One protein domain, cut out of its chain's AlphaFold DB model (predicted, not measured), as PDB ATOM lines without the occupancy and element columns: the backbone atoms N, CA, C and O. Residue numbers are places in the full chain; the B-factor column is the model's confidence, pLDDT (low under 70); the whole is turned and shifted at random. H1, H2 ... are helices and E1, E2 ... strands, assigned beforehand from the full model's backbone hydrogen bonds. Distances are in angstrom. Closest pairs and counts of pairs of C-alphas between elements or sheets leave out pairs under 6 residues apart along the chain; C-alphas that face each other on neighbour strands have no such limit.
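AT A GLANCE: This is residues 2 to 104 of the 106 residues of an uncharacterized protein of Clostridiales bacterium (UniProt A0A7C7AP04). A six-stranded antiparallel sheet, strongly twisted, has the closing helix H3 packed on one face, over E3 to E6. The opening helix H1 sits well away from the sheet, and the short helix H2 lies between H1 and the sheet along the chain; neither covers the sheet's other face. The printed part has 103 residues with three named helices and six named strands, in the order H1, H2, E1 to E6, H3, and the sheet's order is E1, E2, E3, E4, E5, E6. The class is mixed, helices and strands. The whole is compact, with a radius of gyration of the C-alphas of 14.0 A, and spans 41 by 35 by 23 A.

HOW THE PARTS SIT: H1, residues 2 to 13, and H2, residues 16 to 20, are close but not clearly touching; their closest C-alphas, of Glu 11 and Arg 17, are 7.5 A apart. Neither is on the sheet. The sheet is a meander, each strand the antiparallel neighbour of the one before, made of E1, residues 26 to 28, E2, 32 to 36, E3, 45 to 51, E4, 54 to 61, E5, 73 to 79, and E6, 82 to 87. H2 and E2 are only just apart, with closest C-alphas 8.5 A from each other. E1 and E2 form a hairpin at 137 degrees, with N 28 and O 32 at 2.7 A. In the hairpin E2 and E3, N 50 and O 33 are 2.7 A apart; in E3 and E4, N 58 and O 47 are 2.8 A apart. In the hairpin E4 and E5, N 57 and O 77 are 2.7 A apart; in E5 and E6, N 74 and O 86 are 2.8 A apart. These N and O pairs are within hydrogen-bond range. H3, residues 91 to 102, is on the sheet, giving two layers, a helix on one face of a sheet. Its closest C-alphas to E5 are Gly 101 and Val 79, 4.3 A apart, and to E4 Leu 102 and His 54, 5.4 A apart. Every O i to N i+4 pair is within hydrogen-bond range in H2 and H3, and 7 of 8 are in H1.

IN THESE COORDINATES: H1 begins at C-alpha 2, (190.702, 134.925, 181.084), and is 17.1 A long; H2 is 6.7 A long. E1 measures 6.3 A, E2 12.5 A, E3 20.3 A, E4 22.9 A, E5 15.6 A and E6 16.9 A. E4 begins at C-alpha 54, (223.643, 125.632, 167.820). H3 is 16.6 A long and ends at C-alpha 102, (222.283, 128.240, 163.271).

THE WHOLE: The two C-alphas farthest apart, of Leu 2 and Pro 30, are 44.0 A apart. The printed part has no cut. The link from E4 to E5 is long, with 11 residues. The mean pLDDT of the printed part is 92.1; residues 2 to 5, 29 and 104 are under 70.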
ATOM      1  N   LEU A   2     191.276 136.188 180.585       58.97
ATOM      2  CA  LEU A   2     190.702 134.925 181.084       58.97
ATOM      3  C   LEU A   2     191.224 133.661 180.363       58.97
ATOM      4  O   LEU A   2     191.421 132.636 181.004       58.97
ATOM      5  N   ASP A   3     191.477 133.725 179.051       60.88
ATOM      6  CA  ASP A   3     191.922 132.548 178.283       60.88
ATOM      7  C   ASP A   3     193.428 132.258 178.392       60.88
ATOM      8  O   ASP A   3     193.827 131.095 178.348       60.88
ATOM      9  N   MET A   4     194.265 133.277 178.637       60.56
ATOM     10  CA  MET A   4     195.689 133.075 178.961       60.56
ATOM     11  C   MET A   4     195.856 132.279 180.264       60.56
ATOM     12  O   MET A   4     196.672 131.364 180.329       60.56
ATOM     13  N   LEU A   5     195.026 132.572 181.274       64.38
ATOM     14  CA  LEU A   5     194.988 131.832 182.541       64.38
ATOM     15  C   LEU A   5     194.635 130.347 182.342       64.38
ATOM     16  O   LEU A   5     195.175 129.490 183.042       64.38
ATOM     17  N   LYS A   6     193.777 130.024 181.365       81.50
ATOM     18  CA  LYS A   6     193.424 128.632 181.039       81.50
ATOM     19  C   LYS A   6     194.580 127.880 180.381       81.50
ATOM     20  O   LYS A   6     194.877 126.770 180.806       81.50
ATOM     21  N   ARG A   7     195.256 128.475 179.387       81.81
ATOM     22  CA  ARG A   7     196.407 127.831 178.720       81.81
ATOM     23  C   ARG A   7     197.549 127.569 179.690       81.81
ATOM     24  O   ARG A   7     198.006 126.440 179.779       81.81
ATOM     25  N   TYR A   8     197.910 128.569 180.491       84.81
ATOM     26  CA  TYR A   8     198.937 128.416 181.521       84.81
ATOM     27  C   TYR A   8     198.618 127.282 182.510       84.81
ATOM     28  O   TYR A   8     199.505 126.551 182.945       84.81
ATOM     29  N   THR A   9     197.337 127.103 182.845       89.62
ATOM     30  CA  THR A   9     196.898 126.002 183.711       89.62
ATOM     31  C   THR A   9     197.126 124.642 183.049       89.62
ATOM     32  O   THR A   9     197.666 123.755 183.703       89.62
ATOM     33  N   ILE A  10     196.776 124.486 181.767       89.81
ATOM     34  CA  ILE A  10     197.018 123.248 181.004       89.81
ATOM     35  C   ILE A  10     198.524 122.971 180.891       89.81
ATOM     36  O   ILE A  10     198.965 121.883 181.251       89.81
ATOM     37  N   GLU A  11     199.317 123.972 180.482       90.38
ATOM     38  CA  GLU A  11     200.779 123.872 180.340       90.38
ATOM     39  C   GLU A  11     201.448 123.326 181.610       90.38
ATOM     40  O   GLU A  11     202.357 122.496 181.541       90.38
ATOM     41  N   ASN A  12     200.984 123.783 182.777       91.56
ATOM     42  CA  ASN A  12     201.493 123.339 184.068       91.56
ATOM     43  C   ASN A  12     200.958 121.965 184.489       91.56
ATOM     44  O   ASN A  12     201.726 121.155 184.997       91.56
ATOM     45  N   GLN A  13     199.657 121.702 184.321       94.56
ATOM     46  CA  GLN A  13     199.038 120.431 184.724       94.56
ATOM     47  C   GLN A  13     199.612 119.240 183.955       94.56
ATOM     48  O   GLN A  13     199.768 118.161 184.520       94.56
ATOM     49  N   GLU A  14     199.942 119.446 182.683       94.00
ATOM     50  CA  GLU A  14     200.499 118.418 181.808       94.00
ATOM     51  C   GLU A  14     202.038 118.423 181.767       94.00
ATOM     52  O   GLU A  14     202.627 117.636 181.026       94.00
ATOM     53  N   ASP A  15     202.696 119.283 182.554       94.69
ATOM     54  CA  ASP A  15     204.159 119.414 182.624       94.69
ATOM     55  C   ASP A  15     204.817 119.592 181.242       94.69
ATOM     56  O   ASP A  15     205.800 118.943 180.883       94.69
ATOM     57  N   TRP A  16     204.266 120.487 180.418       95.12
ATOM     58  CA  TRP A  16     204.759 120.693 179.051       95.12
ATOM     59  C   TRP A  16     206.238 121.079 179.014       95.12
ATOM     60  O   TRP A  16     206.966 120.652 178.120       95.12
ATOM     61  N   ARG A  17     206.703 121.846 180.008       92.88
ATOM     62  CA  ARG A  17     208.125 122.176 180.154       92.88
ATOM     63  C   ARG A  17     208.968 120.933 180.431       92.88
ATOM     64  O   ARG A  17     209.971 120.761 179.750       92.88
ATOM     65  N   GLY A  18     208.564 120.057 181.351       96.12
ATOM     66  CA  GLY A  18     209.295 118.819 181.626       96.12
ATOM     67  C   GLY A  18     209.250 117.807 180.477       96.12
ATOM     68  O   GLY A  18     210.133 116.956 180.376       96.12
ATOM     69  N   TRP A  19     208.267 117.890 179.575       97.12
ATOM     70  CA  TRP A  19     208.251 117.088 178.348       97.12
ATOM     71  C   TRP A  19     209.304 117.507 177.322       97.12
ATOM     72  O   TRP A  19     209.780 116.644 176.586       97.12
ATOM     73  N   ILE A  20     209.719 118.777 177.290       96.75
ATOM     74  CA  ILE A  20     210.749 119.264 176.354       96.75
ATOM     75  C   ILE A  20     212.044 118.455 176.486       96.75
ATOM     76  O   ILE A  20     212.650 118.114 175.475       96.75
ATOM     77  N   ASP A  21     212.440 118.097 177.706       94.94
ATOM     78  CA  ASP A  21     213.679 117.348 177.956       94.94
ATOM     79  C   ASP A  21     213.542 115.843 177.656       94.94
ATOM     80  O   ASP A  21     214.539 115.131 177.546       94.94
ATOM     81  N   LYS A  22     212.306 115.346 177.518       97.31
ATOM     82  CA  LYS A  22     211.995 113.931 177.251       97.31
ATOM     83  C   LYS A  22     211.806 113.643 175.763       97.31
ATOM     84  O   LYS A  22     211.976 112.501 175.341       97.31
ATOM     85  N   ILE A  23     211.414 114.645 174.975       97.94
ATOM     86  CA  ILE A  23     211.175 114.482 173.539       97.94
ATOM     87  C   ILE A  23     212.523 114.511 172.801       97.94
ATOM     88  O   ILE A  23     213.259 115.488 172.930       97.94
ATOM     89  N   PRO A  24     212.874 113.477 172.020       97.38
ATOM     90  CA  PRO A  24     214.156 113.440 171.330       97.38
ATOM     91  C   PRO A  24     214.196 114.404 170.139       97.38
ATOM     92  O   PRO A  24     213.173 114.739 169.540       97.38
ATOM     93  N   PHE A  25     215.410 114.796 169.758       97.06
ATOM     94  CA  PHE A  25     215.662 115.353 168.433       97.06
ATOM     95  C   PHE A  25     215.560 114.249 167.373       97.06
ATOM     96  O   PHE A  25     215.995 113.117 167.591       97.06
ATOM     97  N   ILE A  26     215.000 114.594 166.219       95.88
ATOM     98  CA  ILE A  26     214.856 113.731 165.052       95.88
ATOM     99  C   ILE A  26     215.796 114.263 163.974       95.88
ATOM    100  O   ILE A  26     215.669 115.416 163.569       95.88
ATOM    101  N   ARG A  27     216.714 113.430 163.482       93.50
ATOM    102  CA  ARG A  27     217.604 113.796 162.375       93.50
ATOM    103  C   ARG A  27     216.827 113.836 161.060       93.50
ATOM    104  O   ARG A  27     216.273 112.825 160.638       93.50
ATOM    105  N   PHE A  28     216.810 114.997 160.422       89.19
ATOM    106  CA  PHE A  28     216.317 115.234 159.072       89.19
ATOM    107  C   PHE A  28     217.537 115.347 158.149       89.19
ATOM    108  O   PHE A  28     218.511 116.028 158.481       89.19
ATOM    109  N   ASP A  29     217.499 114.674 157.001       68.69
ATOM    110  CA  ASP A  29     218.606 114.695 156.040       68.69
ATOM    111  C   ASP A  29     218.770 116.086 155.379       68.69
ATOM    112  O   ASP A  29     217.763 116.665 154.956       68.69
ATOM    113  N   PRO A  30     220.006 116.616 155.212       70.62
ATOM    114  CA  PRO A  30     221.275 116.010 155.636       70.62
ATOM    115  C   PRO A  30     221.742 116.361 157.064       70.62
ATOM    116  O   PRO A  30     222.417 115.540 157.674       70.62
ATOM    117  N   ASP A  31     221.402 117.523 157.638       82.75
ATOM    118  CA  ASP A  31     222.146 118.030 158.815       82.75
ATOM    119  C   ASP A  31     221.303 118.660 159.933       82.75
ATOM    120  O   ASP A  31     221.859 119.262 160.855       82.75
ATOM    121  N   TRP A  32     219.975 118.569 159.876       92.88
ATOM    122  CA  TRP A  32     219.121 119.218 160.874       92.88
ATOM    123  C   TRP A  32     218.565 118.215 161.864       92.88
ATOM    124  O   TRP A  32     217.856 117.286 161.504       92.88
ATOM    125  N   ASP A  33     218.838 118.443 163.138       96.06
ATOM    126  CA  ASP A  33     218.160 117.768 164.229       96.06
ATOM    127  C   ASP A  33     216.934 118.605 164.619       96.06
ATOM    128  O   ASP A  33     217.065 119.732 165.091       96.06
ATOM    129  N   VAL A  34     215.726 118.075 164.426       96.94
ATOM    130  CA  VAL A  34     214.464 118.769 164.724       96.94
ATOM    131  C   VAL A  34     213.816 118.187 165.976       96.94
ATOM    132  O   VAL A  34     213.574 116.986 166.058       96.94
ATOM    133  N   GLN A  35     213.490 119.033 166.953       97.94
ATOM    134  CA  GLN A  35     212.756 118.646 168.163       97.94
ATOM    135  C   GLN A  35     211.371 119.293 168.153       97.94
ATOM    136  O   GLN A  35     211.251 120.508 168.306       97.94
ATOM    137  N   VAL A  36     210.318 118.494 167.994       98.00
ATOM    138  CA  VAL A  36     208.930 118.971 168.104       98.00
ATOM    139  C   VAL A  36     208.567 119.062 169.581       98.00
ATOM    140  O   VAL A  36     208.724 118.087 170.305       98.00
ATOM    141  N   ILE A  37     208.103 120.218 170.048       97.62
ATOM    142  CA  ILE A  37     207.868 120.459 171.478       97.62
ATOM    143  C   ILE A  37     206.510 121.119 171.712       97.62
ATOM    144  O   ILE A  37     205.939 121.687 170.779       97.62
ATOM    145  N   PRO A  38     205.968 121.068 172.944       96.62
ATOM    146  CA  PRO A  38     204.694 121.705 173.224       96.62
ATOM    147  C   PRO A  38     204.699 123.208 172.888       96.62
ATOM    148  O   PRO A  38     205.743 123.869 173.020       96.62
ATOM    149  N   PRO A  39     203.545 123.768 172.480       94.25
ATOM    150  CA  PRO A  39     203.402 125.203 172.270       94.25
ATOM    151  C   PRO A  39     203.691 126.018 173.542       94.25
ATOM    152  O   PRO A  39     203.755 125.481 174.646       94.25
ATOM    153  N   PHE A  40     203.884 127.331 173.396       89.62
ATOM    154  CA  PHE A  40     204.202 128.210 174.523       89.62
ATOM    155  C   PHE A  40     203.669 129.628 174.314       89.62
ATOM    156  O   PHE A  40     203.786 130.167 173.216       89.62
ATOM    157  N   SER A  41     203.127 130.236 175.377       85.44
ATOM    158  CA  SER A  41     202.793 131.672 175.473       85.44
ATOM    159  C   SER A  41     201.927 132.241 174.340       85.44
ATOM    160  O   SER A  41     201.897 133.448 174.127       85.44
ATOM    161  N   GLY A  42     201.201 131.386 173.621       86.50
ATOM    162  CA  GLY A  42     200.336 131.805 172.523       86.50
ATOM    163  C   GLY A  42     200.659 131.198 171.166       86.50
ATOM    164  O   GLY A  42     199.759 131.136 170.328       86.50
ATOM    165  N   ALA A  43     201.874 130.663 170.998       93.94
ATOM    166  CA  ALA A  43     202.254 129.912 169.807       93.94
ATOM    167  C   ALA A  43     201.253 128.778 169.541       93.94
ATOM    168  O   ALA A  43     200.812 128.098 170.469       93.94
ATOM    169  N   MET A  44     200.915 128.552 168.276       95.25
ATOM    170  CA  MET A  44     200.135 127.398 167.836       95.25
ATOM    171  C   MET A  44     201.023 126.167 167.638       95.25
ATOM    172  O   MET A  44     200.625 125.058 167.984       95.25
ATOM    173  N   VAL A  45     202.227 126.366 167.100       97.06
ATOM    174  CA  VAL A  45     203.217 125.313 166.835       97.06
ATOM    175  C   VAL A  45     204.559 125.751 167.392       97.06
ATOM    176  O   VAL A  45     204.885 126.939 167.360       97.06
ATOM    177  N   ARG A  46     205.341 124.792 167.890       97.75
ATOM    178  CA  ARG A  46     206.709 125.030 168.332       97.75
ATOM    179  C   ARG A  46     207.609 123.847 168.005       97.75
ATOM    180  O   ARG A  46     207.267 122.693 168.257       97.75
ATOM    181  N   PHE A  47     208.788 124.146 167.488       98.12
ATOM    182  CA  PHE A  47     209.861 123.174 167.349       98.12
ATOM    183  C   PHE A  47     211.212 123.861 167.519       98.12
ATOM    184  O   PHE A  47     211.310 125.087 167.558       98.12
ATOM    185  N   ARG A  48     212.264 123.065 167.668       97.62
ATOM    186  CA  ARG A  48     213.644 123.536 167.628       97.62
ATOM    187  C   ARG A  48     214.358 122.884 166.468       97.62
ATOM    188  O   ARG A  48     214.088 121.725 166.166       97.62
ATOM    189  N   VAL A  49     215.278 123.617 165.865       96.94
ATOM    190  CA  VAL A  49     216.215 123.080 164.882       96.94
ATOM    191  C   VAL A  49     217.607 123.206 165.472       96.94
ATOM    192  O   VAL A  49     217.957 124.246 166.027       96.94
ATOM    193  N   LYS A  50     218.376 122.130 165.390       95.56
ATOM    194  CA  LYS A  50     219.735 122.024 165.895       95.56
ATOM    195  C   LYS A  50     220.677 121.627 164.762       95.56
ATOM    196  O   LYS A  50     220.351 120.751 163.964       95.56
ATOM    197  N   GLN A  51     221.852 122.247 164.738       93.44
ATOM    198  CA  GLN A  51     222.980 121.866 163.890       93.44
ATOM    199  C   GLN A  51     224.272 122.061 164.694       93.44
ATOM    200  O   GLN A  51     224.557 123.165 165.155       93.44
ATOM    201  N   GLY A  52     225.036 120.986 164.912       90.12
ATOM    202  CA  GLY A  52     226.185 121.025 165.826       90.12
ATOM    203  C   GLY A  52     225.748 121.354 167.257       90.12
ATOM    204  O   GLY A  52     224.866 120.682 167.790       90.12
ATOM    205  N   ASP A  53     226.328 122.391 167.860       90.19
ATOM    206  CA  ASP A  53     225.961 122.879 169.199       90.19
ATOM    207  C   ASP A  53     224.947 124.037 169.175       90.19
ATOM    208  O   ASP A  53     224.446 124.451 170.223       90.19
ATOM    209  N   HIS A  54     224.576 124.520 167.987       92.00
ATOM    210  CA  HIS A  54     223.643 125.632 167.820       92.00
ATOM    211  C   HIS A  54     222.205 125.133 167.777       92.00
ATOM    212  O   HIS A  54     221.892 124.133 167.126       92.00
ATOM    213  N   ILE A  55     221.315 125.845 168.466       95.69
ATOM    214  CA  ILE A  55     219.888 125.539 168.532       95.69
ATOM    215  C   ILE A  55     219.104 126.826 168.310       95.69
ATOM    216  O   ILE A  55     219.294 127.803 169.032       95.69
ATOM    217  N   VAL A  56     218.156 126.783 167.381       96.88
ATOM    218  CA  VAL A  56     217.142 127.821 167.199       96.88
ATOM    219  C   VAL A  56     215.773 127.278 167.583       96.88
ATOM    220  O   VAL A  56     215.458 126.108 167.363       96.88
ATOM    221  N   SER A  57     214.946 128.122 168.184       97.56
ATOM    222  CA  SER A  57     213.534 127.862 168.449       97.56
ATOM    223  C   SER A  57     212.685 128.522 167.374       97.56
ATOM    224  O   SER A  57     212.904 129.685 167.045       97.56
ATOM    225  N   VAL A  58     211.701 127.784 166.876       97.94
ATOM    226  CA  VAL A  58     210.755 128.228 165.857       97.94
ATOM    227  C   VAL A  58     209.343 128.159 166.426       97.94
ATOM    228  O   VAL A  58     208.960 127.153 167.035       97.94
ATOM    229  N   TYR A  59     208.567 129.220 166.228       98.00
ATOM    230  CA  TYR A  59     207.199 129.356 166.720       98.00
ATOM    231  C   TYR A  59     206.279 129.758 165.574       98.00
ATOM    232  O   TYR A  59     206.624 130.647 164.807       98.00
ATOM    233  N   LEU A  60     205.101 129.145 165.484       97.88
ATOM    234  CA  LEU A  60     204.010 129.664 164.662       97.88
ATOM    235  C   LEU A  60     203.086 130.488 165.544       97.88
ATOM    236  O   LEU A  60     202.481 129.932 166.465       97.88
ATOM    237  N   ASP A  61     202.923 131.765 165.241       96.56
ATOM    238  CA  ASP A  61     201.949 132.623 165.895       96.56
ATOM    239  C   ASP A  61     200.864 133.060 164.908       96.56
ATOM    240  O   ASP A  61     201.048 133.932 164.061       96.56
ATOM    241  N   CYS A  62     199.691 132.440 165.033       96.06
ATOM    242  CA  CYS A  62     198.534 132.763 164.202       96.06
ATOM    243  C   CYS A  62     197.712 133.941 164.740       96.06
ATOM    244  O   CYS A  62     196.771 134.370 164.073       96.06
ATOM    245  N   TYR A  63     198.000 134.411 165.957       93.38
ATOM    246  CA  TYR A  63     197.124 135.311 166.708       93.38
ATOM    247  C   TYR A  63     197.854 136.509 167.326       93.38
ATOM    248  O   TYR A  63     197.251 137.204 168.144       93.38
ATOM    249  N   GLN A  64     199.117 136.745 166.958       91.50
ATOM    250  CA  GLN A  64     199.931 137.879 167.414       91.50
ATOM    251  C   GLN A  64     200.014 137.962 168.949       91.50
ATOM    252  O   GLN A  64     199.794 139.007 169.562       91.50
ATOM    253  N   GLN A  65     200.257 136.819 169.591       91.31
ATOM    254  CA  GLN A  65     200.369 136.687 171.045       91.31
ATOM    255  C   GLN A  65     201.817 136.750 171.550       91.31
ATOM    256  O   GLN A  65     202.021 137.035 172.729       91.31
ATOM    257  N   LEU A  66     202.807 136.504 170.690       90.19
ATOM    258  CA  LEU A  66     204.237 136.555 171.011       90.19
ATOM    259  C   LEU A  66     204.884 137.896 170.642       90.19
ATOM    260  O   LEU A  66     205.827 138.342 171.296       90.19
ATOM    261  N   GLY A  67     204.359 138.559 169.617       86.88
ATOM    262  CA  GLY A  67     204.872 139.813 169.082       86.88
ATOM    263  C   GLY A  67     203.876 140.466 168.128       86.88
ATOM    264  O   GLY A  67     202.687 140.148 168.131       86.88
ATOM    265  N   TYR A  68     204.361 141.408 167.318       84.88
ATOM    266  CA  TYR A  68     203.537 142.128 166.351       84.88
ATOM    267  C   TYR A  68     204.033 141.894 164.920       84.88
ATOM    268  O   TYR A  68     205.196 142.148 164.609       84.88
ATOM    269  N   TRP A  69     203.124 141.444 164.058       89.06
ATOM    270  CA  TRP A  69     203.287 141.252 162.614       89.06
ATOM    271  C   TRP A  69     201.920 141.401 161.939       89.06
ATOM    272  O   TRP A  69     200.918 141.129 162.587       89.06
ATOM    273  N   ASP A  70     201.826 141.804 160.673       88.75
ATOM    274  CA  ASP A  70     200.528 141.888 159.984       88.75
ATOM    275  C   ASP A  70     200.038 140.493 159.535       88.75
ATOM    276  O   ASP A  70     200.402 140.002 158.467       88.75
ATOM    277  N   GLY A  71     199.258 139.822 160.392       92.94
ATOM    278  CA  GLY A  71     198.702 138.479 160.157       92.94
ATOM    279  C   GLY A  71     199.496 137.325 160.798       92.94
ATOM    280  O   GLY A  71     200.366 137.576 161.630       92.94
ATOM    281  N   PRO A  72     199.181 136.054 160.462       96.69
ATOM    282  CA  PRO A  72     199.901 134.870 160.942       96.69
ATOM    283  C   PRO A  72     201.360 134.830 160.480       96.69
ATOM    284  O   PRO A  72     201.657 135.128 159.319       96.69
ATOM    285  N   TYR A  73     202.266 134.417 161.365       97.88
ATOM    286  CA  TYR A  73     203.701 134.499 161.104       97.88
ATOM    287  C   TYR A  73     204.523 133.482 161.897       97.88
ATOM    288  O   TYR A  73     204.071 132.921 162.898       97.88
ATOM    289  N   TRP A  74     205.751 133.257 161.441       98.06
ATOM    290  CA  TRP A  74     206.761 132.477 162.141       98.06
ATOM    291  C   TRP A  74     207.702 133.393 162.931       98.06
ATOM    292  O   TRP A  74     208.122 134.429 162.418       98.06
ATOM    293  N   GLU A  75     208.080 132.993 164.147       97.56
ATOM    294  CA  GLU A  75     209.197 133.572 164.907       97.56
ATOM    295  C   GLU A  75     210.367 132.593 164.954       97.56
ATOM    296  O   GLU A  75     210.172 131.418 165.272       97.56
ATOM    297  N   VAL A  76     211.582 133.079 164.699       97.50
ATOM    298  CA  VAL A  76     212.829 132.323 164.873       97.50
ATOM    299  C   VAL A  76     213.708 133.045 165.887       97.50
ATOM    300  O   VAL A  76     213.931 134.249 165.774       97.50
ATOM    301  N   TYR A  77     214.200 132.312 166.887       96.12
ATOM    302  CA  TYR A  77     215.070 132.855 167.931       96.12
ATOM    303  C   TYR A  77     216.108 131.824 168.415       96.12
ATOM    304  O   TYR A  77     215.719 130.694 168.728       96.12
ATOM    305  N   PRO A  78     217.386 132.196 168.595       96.06
ATOM    306  CA  PRO A  78     217.955 133.500 168.264       96.06
ATOM    307  C   PRO A  78     218.275 133.622 166.767       96.06
ATOM    308  O   PRO A  78     218.665 132.647 166.127       96.06
ATOM    309  N   VAL A  79     218.129 134.834 166.235       94.62
ATOM    310  CA  VAL A  79     218.748 135.293 164.987       94.62
ATOM    311  C   VAL A  79     219.398 136.644 165.282       94.62
ATOM    312  O   VAL A  79     218.731 137.642 165.525       94.62
ATOM    313  N   ASP A  80     220.719 136.636 165.337       89.12
ATOM    314  CA  ASP A  80     221.634 137.732 165.669       89.12
ATOM    315  C   ASP A  80     221.331 138.321 167.050       89.12
ATOM    316  O   ASP A  80     221.338 139.528 167.274       89.12
ATOM    317  N   GLY A  81     221.033 137.423 167.995       88.75
ATOM    318  CA  GLY A  81     220.642 137.762 169.362       88.75
ATOM    319  C   GLY A  81     219.202 138.267 169.520       88.75
ATOM    320  O   GLY A  81     218.786 138.501 170.656       88.75
ATOM    321  N   ASP A  82     218.429 138.388 168.438       94.06
ATOM    322  CA  ASP A  82     217.051 138.886 168.456       94.06
ATOM    323  C   ASP A  82     216.062 137.885 167.825       94.06
ATOM    324  O   ASP A  82     216.409 136.765 167.439       94.06
ATOM    325  N   THR A  83     214.786 138.258 167.798       95.06
ATOM    326  CA  THR A  83     213.691 137.498 167.202       95.06
ATOM    327  C   THR A  83     213.480 137.931 165.761       95.06
ATOM    328  O   THR A  83     213.089 139.071 165.498       95.06
ATOM    329  N   TRP A  84     213.642 136.997 164.831       96.44
ATOM    330  CA  TRP A  84     213.291 137.207 163.432       96.44
ATOM    331  C   TRP A  84     211.847 136.787 163.160       96.44
ATOM    332  O   TRP A  84     211.376 135.800 163.725       96.44
ATOM    333  N   ARG A  85     211.142 137.528 162.298       97.25
ATOM    334  CA  ARG A  85     209.728 137.298 161.963       97.25
ATOM    335  C   ARG A  85     209.527 137.259 160.458       97.25
ATOM    336  O   ARG A  85     210.023 138.141 159.763       97.25
ATOM    337  N   VAL A  86     208.785 136.268 159.975       97.25
ATOM    338  CA  VAL A  86     208.405 136.125 158.558       97.25
ATOM    339  C   VAL A  86     206.954 135.671 158.442       97.25
ATOM    340  O   VAL A  86     206.453 134.981 159.329       97.25
ATOM    341  N   GLY A  87     206.262 136.048 157.365       97.56
ATOM    342  CA  GLY A  87     204.865 135.655 157.151       97.56
ATOM    343  C   GLY A  87     204.686 134.135 157.058       97.56
ATOM    344  O   GLY A  87     205.619 133.417 156.710       97.56
ATOM    345  N   ILE A  88     203.483 133.631 157.353       97.56
ATOM    346  CA  ILE A  88     203.209 132.181 157.382       97.56
ATOM    347  C   ILE A  88     203.550 131.457 156.067       97.56
ATOM    348  O   ILE A  88     204.043 130.329 156.109       97.56
ATOM    349  N   ASP A  89     203.330 132.126 154.931       97.50
ATOM    350  CA  ASP A  89     203.569 131.595 153.584       97.50
ATOM    351  C   ASP A  89     205.007 131.835 153.083       97.50
ATOM    352  O   ASP A  89     205.388 131.316 152.033       97.50
ATOM    353  N   ASP A  90     205.826 132.593 153.821       97.69
ATOM    354  CA  ASP A  90     207.229 132.862 153.481       97.69
ATOM    355  C   ASP A  90     208.143 131.738 153.991       97.69
ATOM    356  O   ASP A  90     208.915 131.873 154.944       97.69
ATOM    357  N   VAL A  91     208.002 130.572 153.359       97.62
ATOM    358  CA  VAL A  91     208.751 129.361 153.719       97.62
ATOM    359  C   VAL A  91     210.249 129.533 153.461       97.62
ATOM    360  O   VAL A  91     211.062 129.071 154.262       97.62
ATOM    361  N   ASP A  92     210.630 130.215 152.382       98.06
ATOM    362  CA  ASP A  92     212.039 130.459 152.066       98.06
ATOM    363  C   ASP A  92     212.677 131.396 153.099       98.06
ATOM    364  O   ASP A  92     213.734 131.069 153.645       98.06
ATOM    365  N   GLY A  93     211.995 132.489 153.463       97.62
ATOM    366  CA  GLY A  93     212.434 133.394 154.523       97.62
ATOM    367  C   GLY A  93     212.541 132.706 155.885       97.62
ATOM    368  O   GLY A  93     213.479 132.974 156.641       97.62
ATOM    369  N   LEU A  94     211.644 131.763 156.192       97.75
ATOM    370  CA  LEU A  94     211.734 130.942 157.403       97.75
ATOM    371  C   LEU A  94     213.000 130.077 157.402       97.75
ATOM    372  O   LEU A  94     213.732 130.039 158.395       97.75
ATOM    373  N   LEU A  95     213.265 129.378 156.297       96.56
ATOM    374  CA  LEU A  95     214.449 128.531 156.171       96.56
ATOM    375  C   LEU A  95     215.738 129.356 156.253       96.56
ATOM    376  O   LEU A  95     216.701 128.913 156.881       96.56
ATOM    377  N   ASP A  96     215.758 130.551 155.669       96.50
ATOM    378  CA  ASP A  96     216.900 131.460 155.750       96.50
ATOM    379  C   ASP A  96     217.125 131.980 157.169       96.50
ATOM    380  O   ASP A  96     218.255 131.919 157.656       96.50
ATOM    381  N   ALA A  97     216.070 132.373 157.885       96.75
ATOM    382  CA  ALA A  97     216.166 132.783 159.285       96.75
ATOM    383  C   ALA A  97     216.703 131.656 160.185       96.75
ATOM    384  O   ALA A  97     217.581 131.885 161.018       96.75
ATOM    385  N   ILE A  98     216.244 130.415 159.978       96.38
ATOM    386  CA  ILE A  98     216.771 129.234 160.680       96.38
ATOM    387  C   ILE A  98     218.266 129.059 160.385       96.38
ATOM    388  O   ILE A  98     219.059 128.894 161.311       96.38
ATOM    389  N   ARG A  99     218.679 129.138 159.112       95.12
ATOM    390  CA  ARG A  99     220.098 129.037 158.723       95.12
ATOM    391  C   ARG A  99     220.940 130.155 159.335       95.12
ATOM    392  O   ARG A  99     222.072 129.896 159.725       95.12
ATOM    393  N   MET A 100     220.422 131.380 159.405       94.69
ATOM    394  CA  MET A 100     221.111 132.517 160.023       94.69
ATOM    395  C   MET A 100     221.300 132.313 161.529       94.69
ATOM    396  O   MET A 100     222.400 132.518 162.039       94.69
ATOM    397  N   GLY A 101     220.263 131.854 162.232       94.69
ATOM    398  CA  GLY A 101     220.352 131.556 163.661       94.69
ATOM    399  C   GLY A 101     221.304 130.397 163.979       94.69
ATOM    400  O   GLY A 101     222.030 130.443 164.967       94.69
ATOM    401  N   LEU A 102     221.374 129.383 163.110       93.31
ATOM    402  CA  LEU A 102     222.283 128.240 163.271       93.31
ATOM    403  C   LEU A 102     223.757 128.555 162.966       93.31
ATOM    404  O   LEU A 102     224.629 127.847 163.454       93.31
ATOM    405  N   LYS A 103     224.047 129.587 162.164       87.94
ATOM    406  CA  LYS A 103     225.416 130.000 161.787       87.94
ATOM    407  C   LYS A 103     226.096 130.921 162.804       87.94
ATOM    408  O   LYS A 103     227.202 131.387 162.543       87.94
ATOM    409  N   GLN A 104     225.433 131.252 163.907       65.94
ATOM    410  CA  GLN A 104     226.004 132.137 164.917       65.94
ATOM    411  C   GLN A 104     227.071 131.427 165.733       65.94
ATOM    412  O   GLN A 104     226.764 130.774 166.727       65.94
TER     413      GLN A 104